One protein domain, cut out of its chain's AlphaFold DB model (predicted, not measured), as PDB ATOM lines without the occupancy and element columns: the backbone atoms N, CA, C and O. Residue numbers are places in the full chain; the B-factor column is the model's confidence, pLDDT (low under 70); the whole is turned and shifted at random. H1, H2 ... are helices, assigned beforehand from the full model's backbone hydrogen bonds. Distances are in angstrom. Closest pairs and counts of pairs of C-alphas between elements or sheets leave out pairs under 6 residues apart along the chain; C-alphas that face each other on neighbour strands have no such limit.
ATOM      1  N   ALA A   4      -0.900  18.334  16.237       93.19
ATOM      2  CA  ALA A   4      -1.484  19.145  15.169       93.19
ATOM      3  C   ALA A   4      -0.663  19.069  13.869       93.19
ATOM      4  O   ALA A   4      -1.223  18.825  12.801       93.19
ATOM      5  N   LEU A   5       0.666  19.170  13.971       95.88
ATOM      6  CA  LEU A   5       1.563  19.058  12.821       95.88
ATOM      7  C   LEU A   5       1.484  17.666  12.175       95.88
ATOM      8  O   LEU A   5       1.441  17.551  10.954       95.88
ATOM      9  N   ARG A   6       1.374  16.599  12.983       94.94
ATOM     10  CA  ARG A   6       1.158  15.235  12.460       94.94
ATOM     11  C   ARG A   6      -0.120  15.132  11.635       94.94
ATOM     12  O   ARG A   6      -0.107  14.535  10.564       94.94
ATOM     13  N   HIS A   7      -1.208  15.716  12.133       95.69
ATOM     14  CA  HIS A   7      -2.491  15.691  11.440       95.69
ATOM     15  C   HIS A   7      -2.432  16.448  10.109       95.69
ATOM     16  O   HIS A   7      -2.913  15.940   9.097       95.69
ATOM     17  N   GLN A   8      -1.792  17.620  10.096       97.31
ATOM     18  CA  GLN A   8      -1.586  18.402   8.876       97.31
ATOM     19  C   GLN A   8      -0.782  17.620   7.831       97.31
ATOM     20  O   GLN A   8      -1.199  17.552   6.677       97.31
ATOM     21  N   LEU A   9       0.310  16.964   8.233       97.62
ATOM     22  CA  LEU A   9       1.107  16.127   7.329       97.62
ATOM     23  C   LEU A   9       0.286  14.965   6.753       97.62
ATOM     24  O   LEU A   9       0.236  14.796   5.542       97.62
ATOM     25  N   SER A  10      -0.457  14.233   7.590       97.69
ATOM     26  CA  SER A  10      -1.321  13.146   7.105       97.69
ATOM     27  C   SER A  10      -2.420  13.622   6.148       97.69
ATOM     28  O   SER A  10      -2.822  12.880   5.251       97.69
ATOM     29  N   ALA A  11      -2.938  14.839   6.330       98.00
ATOM     30  CA  ALA A  11      -3.900  15.424   5.402       98.00
ATOM     31  C   ALA A  11      -3.250  15.748   4.046       98.00
ATOM     32  O   ALA A  11      -3.840  15.447   3.007       98.00
ATOM     33  N   LEU A  12      -2.023  16.286   4.054       98.31
ATOM     34  CA  LEU A  12      -1.241  16.526   2.837       98.31
ATOM     35  C   LEU A  12      -0.944  15.219   2.093       98.31
ATOM     36  O   LEU A  12      -1.159  15.157   0.885       98.31
ATOM     37  N   ASP A  13      -0.551  14.156   2.797       98.25
ATOM     38  CA  ASP A  13      -0.271  12.849   2.188       98.25
ATOM     39  C   ASP A  13      -1.506  12.267   1.481       98.25
ATOM     40  O   ASP A  13      -1.427  11.761   0.358       98.25
ATOM     41  N   ARG A  14      -2.684  12.381   2.106       98.44
ATOM     42  CA  ARG A  14      -3.954  11.949   1.498       98.44
ATOM     43  C   ARG A  14      -4.322  12.791   0.281       98.44
ATOM     44  O   ARG A  14      -4.801  12.238  -0.709       98.44
ATOM     45  N   ALA A  15      -4.097  14.103   0.343       98.56
ATOM     46  CA  ALA A  15      -4.329  14.992  -0.789       98.56
ATOM     47  C   ALA A  15      -3.407  14.642  -1.965       98.56
ATOM     48  O   ALA A  15      -3.879  14.539  -3.095       98.56
ATOM     49  N   LEU A  16      -2.124  14.367  -1.703       97.94
ATOM     50  CA  LEU A  16      -1.181  13.901  -2.720       97.94
ATOM     51  C   LEU A  16      -1.674  12.610  -3.378       97.94
ATOM     52  O   LEU A  16      -1.759  12.551  -4.601       97.94
ATOM     53  N   LEU A  17      -2.078  11.607  -2.593       97.88
ATOM     54  CA  LEU A  17      -2.613  10.357  -3.139       97.88
ATOM     55  C   LEU A  17      -3.851  10.587  -4.023       97.88
ATOM     56  O   LEU A  17      -3.945  10.019  -5.111       97.88
ATOM     57  N   ALA A  18      -4.783  11.436  -3.586       98.25
ATOM     58  CA  ALA A  18      -5.976  11.766  -4.362       98.25
ATOM     59  C   ALA A  18      -5.622  12.436  -5.703       98.25
ATOM     60  O   ALA A  18      -6.167  12.052  -6.736       98.25
ATOM     61  N   LEU A  19      -4.668  13.374  -5.705       97.88
ATOM     62  CA  LEU A  19      -4.190  14.042  -6.921       97.88
ATOM     63  C   LEU A  19      -3.519  13.064  -7.896       97.88
ATOM     64  O   LEU A  19      -3.735  13.155  -9.104       97.88
ATOM     65  N   LEU A  20      -2.735  12.108  -7.387       96.31
ATOM     66  CA  LEU A  20      -2.107  11.073  -8.213       96.31
ATOM     67  C   LEU A  20      -3.148  10.157  -8.866       96.31
ATOM     68  O   LEU A  20      -3.075   9.909 -10.070       96.31
ATOM     69  N   ASN A  21      -4.140   9.706  -8.094       96.62
ATOM     70  CA  ASN A  21      -5.235   8.879  -8.604       96.62
ATOM     71  C   ASN A  21      -6.056   9.619  -9.661       96.62
ATOM     72  O   ASN A  21      -6.382   9.053 -10.703       96.62
ATOM     73  N   GLU A  22      -6.355  10.893  -9.418       97.25
ATOM     74  CA  GLU A  22      -7.105  11.717 -10.359       97.25
ATOM     75  C   GLU A  22      -6.332  11.923 -11.666       97.25
ATOM     76  O   GLU A  22      -6.888  11.758 -12.752       97.25
ATOM     77  N   ARG A  23      -5.020  12.177 -11.589       95.44
ATOM     78  CA  ARG A  23      -4.168  12.257 -12.781       95.44
ATOM     79  C   ARG A  23      -4.182  10.948 -13.573       95.44
ATOM     80  O   ARG A  23      -4.323  10.979 -14.795       95.44
ATOM     81  N   ALA A  24      -4.061   9.804 -12.901       94.44
ATOM     82  CA  ALA A  24      -4.120   8.497 -13.552       94.44
ATOM     83  C   ALA A  24      -5.486   8.248 -14.218       94.44
ATOM     84  O   ALA A  24      -5.536   7.770 -15.352       94.44
ATOM     85  N   ARG A  25      -6.590   8.626 -13.555       95.38
ATOM     86  CA  ARG A  25      -7.955   8.548 -14.099       95.38
ATOM     87  C   ARG A  25      -8.102   9.376 -15.374       95.38
ATOM     88  O   ARG A  25      -8.619   8.866 -16.364       95.38
ATOM     89  N   LEU A  26      -7.627  10.622 -15.365       94.12
ATOM     90  CA  LEU A  26      -7.687  11.518 -16.525       94.12
ATOM     91  C   LEU A  26      -6.866  10.988 -17.708       94.12
ATOM     92  O   LEU A  26      -7.294  11.095 -18.853       94.12
ATOM     93  N   LEU A  27      -5.721  10.359 -17.436       93.81
ATOM     94  CA  LEU A  27      -4.865   9.774 -18.469       93.81
ATOM     95  C   LEU A  27      -5.318   8.391 -18.956       93.81
ATOM     96  O   LEU A  27      -4.747   7.872 -19.913       93.81
ATOM     97  N   ALA A  28      -6.334   7.779 -18.342       91.62
ATOM     98  CA  ALA A  28      -6.725   6.400 -18.634       91.62
ATOM     99  C   ALA A  28      -7.205   6.166 -20.079       91.62
ATOM    100  O   ALA A  28      -7.174   5.014 -20.526       91.62
ATOM    101  N   GLY A  29      -7.649   7.226 -20.765       88.50
ATOM    102  CA  GLY A  29      -8.082   7.226 -22.168       88.50
ATOM    103  C   GLY A  29      -7.189   8.045 -23.108       88.50
ATOM    104  O   GLY A  29      -7.574   8.264 -24.251       88.50
ATOM    105  N   VAL A  30      -6.030   8.514 -22.639       91.62
ATOM    106  CA  VAL A  30      -5.074   9.281 -23.452       91.62
ATOM    107  C   VAL A  30      -4.075   8.320 -24.093       91.62
ATOM    108  O   VAL A  30      -3.577   7.406 -23.428       91.62
ATOM    109  N   ALA A  31      -3.788   8.520 -25.381       88.50
ATOM    110  CA  ALA A  31      -2.847   7.688 -26.120       88.50
ATOM    111  C   ALA A  31      -1.441   7.757 -25.507       88.50
ATOM    112  O   ALA A  31      -1.030   8.759 -24.917       88.50
ATOM    113  N   GLY A  32      -0.702   6.650 -25.603       84.88
ATOM    114  CA  GLY A  32       0.571   6.517 -24.902       84.88
ATOM    115  C   GLY A  32       1.657   7.474 -25.395       84.88
ATOM    116  O   GLY A  32       2.502   7.885 -24.600       84.88
ATOM    117  N   ASP A  33       1.584   7.805 -26.678       87.06
ATOM    118  CA  ASP A  33       2.449   8.669 -27.475       87.06
ATOM    119  C   ASP A  33       1.943  10.118 -27.577       87.06
ATOM    120  O   ASP A  33       2.595  10.943 -28.216       87.06
ATOM    121  N   ASP A  34       0.821  10.451 -26.928       88.19
ATOM    122  CA  ASP A  34       0.300  11.815 -26.908       88.19
ATOM    123  C   ASP A  34       1.317  12.757 -26.226       88.19
ATOM    124  O   ASP A  34       1.641  12.572 -25.044       88.19
ATOM    125  N   PRO A  35       1.829  13.789 -26.925       83.94
ATOM    126  CA  PRO A  35       2.820  14.706 -26.365       83.94
ATOM    127  C   PRO A  35       2.275  15.523 -25.181       83.94
ATOM    128  O   PRO A  35       3.048  15.960 -24.330       83.94
ATOM    129  N   GLY A  36       0.953  15.698 -25.086       86.81
ATOM    130  CA  GLY A  36       0.259  16.352 -23.977       86.81
ATOM    131  C   GLY A  36       0.103  15.480 -22.728       86.81
ATOM    132  O   GLY A  36      -0.319  15.972 -21.681       86.81
ATOM    133  N   ARG A  37       0.468  14.193 -22.793       89.44
ATOM    134  CA  ARG A  37       0.435  13.278 -21.642       89.44
ATOM    135  C   ARG A  37       1.515  13.591 -20.604       89.44
ATOM    136  O   ARG A  37       1.311  13.378 -19.400       89.44
ATOM    137  N   ALA A  38       2.674  14.058 -21.064       87.12
ATOM    138  CA  ALA A  38       3.820  14.327 -20.210       87.12
ATOM    139  C   ALA A  38       3.591  15.589 -19.353       87.12
ATOM    140  O   ALA A  38       3.040  16.581 -19.831       87.12
ATOM    141  N   PRO A  39       4.013  15.596 -18.077       86.25
ATOM    142  CA  PRO A  39       3.955  16.805 -17.266       86.25
ATOM    143  C   PRO A  39       4.908  17.883 -17.816       86.25
ATOM    144  O   PRO A  39       6.069  17.601 -18.104       86.25
ATOM    145  N   ALA A  40       4.449  19.137 -17.882       91.19
ATOM    146  CA  ALA A  40       5.260  20.297 -18.276       91.19
ATOM    147  C   ALA A  40       6.198  20.759 -17.136       91.19
ATOM    148  O   ALA A  40       6.089  21.874 -16.624       91.19
ATOM    149  N   VAL A  41       7.105  19.878 -16.699       93.69
ATOM    150  CA  VAL A  41       7.937  20.062 -15.492       93.69
ATOM    151  C   VAL A  41       8.780  21.334 -15.547       93.69
ATOM    152  O   VAL A  41       8.905  22.022 -14.538       93.69
ATOM    153  N   ASP A  42       9.320  21.693 -16.712       93.38
ATOM    154  CA  ASP A  42      10.137  22.905 -16.841       93.38
ATOM    155  C   ASP A  42       9.325  24.192 -16.638       93.38
ATOM    156  O   ASP A  42       9.847  25.162 -16.089       93.38
ATOM    157  N   ASP A  43       8.043  24.207 -17.019       93.62
ATOM    158  CA  ASP A  43       7.163  25.347 -16.738       93.62
ATOM    159  C   ASP A  43       6.836  25.444 -15.244       93.62
ATOM    160  O   ASP A  43       6.876  26.532 -14.670       93.62
ATOM    161  N   LEU A  44       6.589  24.300 -14.593       93.31
ATOM    162  CA  LEU A  44       6.343  24.234 -13.150       93.31
ATOM    163  C   LEU A  44       7.551  24.725 -12.349       93.31
ATOM    164  O   LEU A  44       7.398  25.528 -11.431       93.31
ATOM    165  N   LEU A  45       8.756  24.298 -12.728       95.19
ATOM    166  CA  LEU A  45       9.995  24.719 -12.076       95.19
ATOM    167  C   LEU A  45      10.279  26.207 -12.263       95.19
ATOM    168  O   LEU A  45      10.752  26.848 -11.331       95.19
ATOM    169  N   ARG A  46       9.947  26.778 -13.426       95.00
ATOM    170  CA  ARG A  46      10.099  28.221 -13.664       95.00
ATOM    171  C   ARG A  46       9.241  29.065 -12.715       95.00
ATOM    172  O   ARG A  46       9.594  30.202 -12.426       95.00
ATOM    173  N   ARG A  47       8.112  28.520 -12.250       94.19
ATOM    174  CA  ARG A  47       7.155  29.186 -11.349       94.19
ATOM    175  C   ARG A  47       7.340  28.802  -9.878       94.19
ATOM    176  O   ARG A  47       6.635  29.330  -9.021       94.19
ATOM    177  N   HIS A  48       8.242  27.871  -9.577       93.00
ATOM    178  CA  HIS A  48       8.444  27.360  -8.228       93.00
ATOM    179  C   HIS A  48       9.266  28.341  -7.388       93.00
ATOM    180  O   HIS A  48      10.412  28.634  -7.708       93.00
ATOM    181  N   ALA A  49       8.681  28.821  -6.290       93.44
ATOM    182  CA  ALA A  49       9.337  29.697  -5.312       93.44
ATOM    183  C   ALA A  49       9.411  29.067  -3.907       93.44
ATOM    184  O   ALA A  49       9.806  29.720  -2.942       93.44
ATOM    185  N   GLY A  50       8.974  27.811  -3.772       94.19
ATOM    186  CA  GLY A  50       8.912  27.116  -2.492       94.19
ATOM    187  C   GLY A  50      10.254  26.504  -2.069       94.19
ATOM    188  O   GLY A  50      11.172  26.380  -2.875       94.19
ATOM    189  N   PRO A  51      10.357  26.032  -0.816       96.19
ATOM    190  CA  PRO A  51      11.592  25.462  -0.270       96.19
ATOM    191  C   PRO A  51      11.900  24.037  -0.766       96.19
ATOM    192  O   PRO A  51      12.921  23.466  -0.396       96.19
ATOM    193  N   PHE A  52      11.013  23.425  -1.555       94.50
ATOM    194  CA  PHE A  52      11.201  22.064  -2.053       94.50
ATOM    195  C   PHE A  52      12.239  22.042  -3.184       94.50
ATOM    196  O   PHE A  52      12.211  22.894  -4.070       94.50
ATOM    197  N   GLU A  53      13.171  21.096  -3.146       96.88
ATOM    198  CA  GLU A  53      14.353  21.120  -4.011       96.88
ATOM    199  C   GLU A  53      13.990  20.814  -5.489       96.88
ATOM    200  O   GLU A  53      13.258  19.854  -5.753       96.88
ATOM    201  N   PRO A  54      14.460  21.611  -6.475       95.69
ATOM    202  CA  PRO A  54      14.088  21.446  -7.884       95.69
ATOM    203  C   PRO A  54      14.370  20.066  -8.496       95.69
ATOM    204  O   PRO A  54      13.550  19.565  -9.271       95.69
ATOM    205  N   ALA A  55      15.497  19.425  -8.184       95.12
ATOM    206  CA  ALA A  55      15.805  18.091  -8.694       95.12
ATOM    207  C   ALA A  55      14.869  17.023  -8.098       95.12
ATOM    208  O   ALA A  55      14.423  16.128  -8.822       95.12
ATOM    209  N   ALA A  56      14.466  17.160  -6.834       96.81
ATOM    210  CA  ALA A  56      13.454  16.323  -6.204       96.81
ATOM    211  C   ALA A  56      12.088  16.481  -6.890       96.81
ATOM    212  O   ALA A  56      11.414  15.481  -7.131       96.81
ATOM    213  N   ILE A  57      11.702  17.699  -7.295       95.62
ATOM    214  CA  ILE A  57      10.481  17.928  -8.094       95.62
ATOM    215  C   ILE A  57      10.548  17.140  -9.404       95.62
ATOM    216  O   ILE A  57       9.603  16.423  -9.739       95.62
ATOM    217  N   ARG A  58      11.673  17.219 -10.129       96.00
ATOM    218  CA  ARG A  58      11.867  16.443 -11.368       96.00
ATOM    219  C   ARG A  58      11.718  14.944 -11.112       96.00
ATOM    220  O   ARG A  58      11.011  14.269 -11.858       96.00
ATOM    221  N   ALA A  59      12.340  14.435 -10.049       96.50
ATOM    222  CA  ALA A  59      12.273  13.023  -9.684       96.50
ATOM    223  C   ALA A  59      10.843  12.575  -9.341       96.50
ATOM    224  O   ALA A  59      10.404  11.517  -9.804       96.50
ATOM    225  N   VAL A  60      10.096  13.396  -8.594       95.62
ATOM    226  CA  VAL A  60       8.684  13.154  -8.274       95.62
ATOM    227  C   VAL A  60       7.861  13.094  -9.555       95.62
ATOM    228  O   VAL A  60       7.219  12.078  -9.800       95.62
ATOM    229  N   PHE A  61       7.917  14.110 -10.420       95.06
ATOM    230  CA  PHE A  61       7.127  14.107 -11.656       95.06
ATOM    231  C   PHE A  61       7.504  12.967 -12.607       95.06
ATOM    232  O   PHE A  61       6.621  12.408 -13.255       95.06
ATOM    233  N   ALA A  62       8.773  12.553 -12.643       93.44
ATOM    234  CA  ALA A  62       9.181  11.355 -13.370       93.44
ATOM    235  C   ALA A  62       8.554  10.077 -12.782       93.44
ATOM    236  O   ALA A  62       8.146   9.190 -13.530       93.44
ATOM    237  N   ALA A  63       8.460   9.958 -11.454       94.31
ATOM    238  CA  ALA A  63       7.782   8.838 -10.802       94.31
ATOM    239  C   ALA A  63       6.267   8.854 -11.051       94.31
ATOM    240  O   ALA A  63       5.693   7.809 -11.351       94.31
ATOM    241  N   VAL A  64       5.642  10.033 -11.000       93.94
ATOM    242  CA  VAL A  64       4.223  10.223 -11.331       93.94
ATOM    243  C   VAL A  64       3.939   9.802 -12.767       93.94
ATOM    244  O   VAL A  64       2.971   9.082 -13.011       93.94
ATOM    245  N   ASP A  65       4.784  10.211 -13.715       91.81
ATOM    246  CA  ASP A  65       4.628   9.825 -15.113       91.81
ATOM    247  C   ASP A  65       4.698   8.302 -15.286       91.81
ATOM    248  O   ASP A  65       3.800   7.715 -15.887       91.81
ATOM    249  N   ARG A  66       5.688   7.644 -14.665       90.44
ATOM    250  CA  ARG A  66       5.787   6.175 -14.661       90.44
ATOM    251  C   ARG A  66       4.556   5.507 -14.049       90.44
ATOM    252  O   ARG A  66       4.041   4.569 -14.642       90.44
ATOM    253  N   GLY A  67       4.064   5.993 -12.910       90.94
ATOM    254  CA  GLY A  67       2.885   5.435 -12.238       90.94
ATOM    255  C   GLY A  67       1.575   5.613 -13.016       90.94
ATOM    256  O   GLY A  67       0.635   4.853 -12.811       90.94
ATOM    257  N   CYS A  68       1.509   6.583 -13.933       91.62
ATOM    258  CA  CYS A  68       0.348   6.804 -14.805       91.62
ATOM    259  C   CYS A  68       0.415   6.015 -16.122       91.62
ATOM    260  O   CYS A  68      -0.522   6.062 -16.931       91.62
ATOM    261  N   ARG A  69       1.517   5.309 -16.385       84.50
ATOM    262  CA  ARG A  69       1.587   4.337 -17.472       84.50
ATOM    263  C   ARG A  69       0.907   3.068 -16.963       84.50
ATOM    264  O   ARG A  69       1.431   2.414 -16.069       84.50
TER     265      ARG A  69
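AT A GLANCE: This is residues 4 to 69 of the 71 residues of an uncharacterized protein of Planctomycetes bacterium (UniProt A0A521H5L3). One long helix, H1, sticks out as an arm over residues 4 to 19, and after Leu 27 a wide loop, residues 28 to 40, swings out and leads to a small helical hairpin of H2 and H3. H3 slants back toward H1 and comes near it around Leu 20 and Val 64, with a steep tilt between the two helices. The printed part has 66 residues with three named helices, H1, H2 and H3 in that order, and no named strand; 44 residues are in the helices, and the class is all helix. The whole is loose, with a radius of gyration of the C-alphas of 13.7 A, and elongated, spanning 43 by 25 by 16 A.

IN THESE COORDINATES: H1 is residues 4 to 27, 35.1 A from first to last C-alpha; it begins at C-alpha 4, at (-1.484, 19.145, 15.169), and ends at C-alpha 27, at (-4.865, 9.774, -18.469). H2 is residues 41 to 46, six residues, 8.6 A from first to last C-alpha. H3 is residues 54 to 67, 20.0 A from first to last C-alpha, and ends at C-alpha 67, at (2.885, 5.435, -12.238).

HOW THE PARTS SIT: Residues 4 to 19, which belong to H1, stand free. H1 touches no helix, but H1 and H3 are close but not clearly touching, with 2 pairs of C-alphas within 8 A. Their closest C-alphas, those of Leu 20 and Val 64, are 7.1 A apart. H1 and H3 stand at a steep tilt of 51 degrees and run the same way. H1 and H2 are apart, with no C-alpha of the one within 8 A of the other. H2 and H3 form a helical hairpin and touch, their closest C-alphas being those of Leu 45 and Pro 54, 6.7 A apart. Their lines stand at a shallow tilt of 25 degrees, opposite ways. In H1, H2 and H3 every backbone O i to N i+4 pair is within hydrogen-bond range.

THE WHOLE: The two C-alphas farthest apart are those of Ala 4 and Asp 33, at 44.1 A. Without residues 4 to 19 the body has 50 residues and spans 34 by 19 by 15 A. The link from H1 to H2, 13 residues, is long, and its C-alphas lie 8 to 19 A from the mean of all C-alphas; the link from H2 to H3, 7 residues, is short. The printed part has no cut. The mean pLDDT of the printed part is 93.8, and no printed residue is under 70.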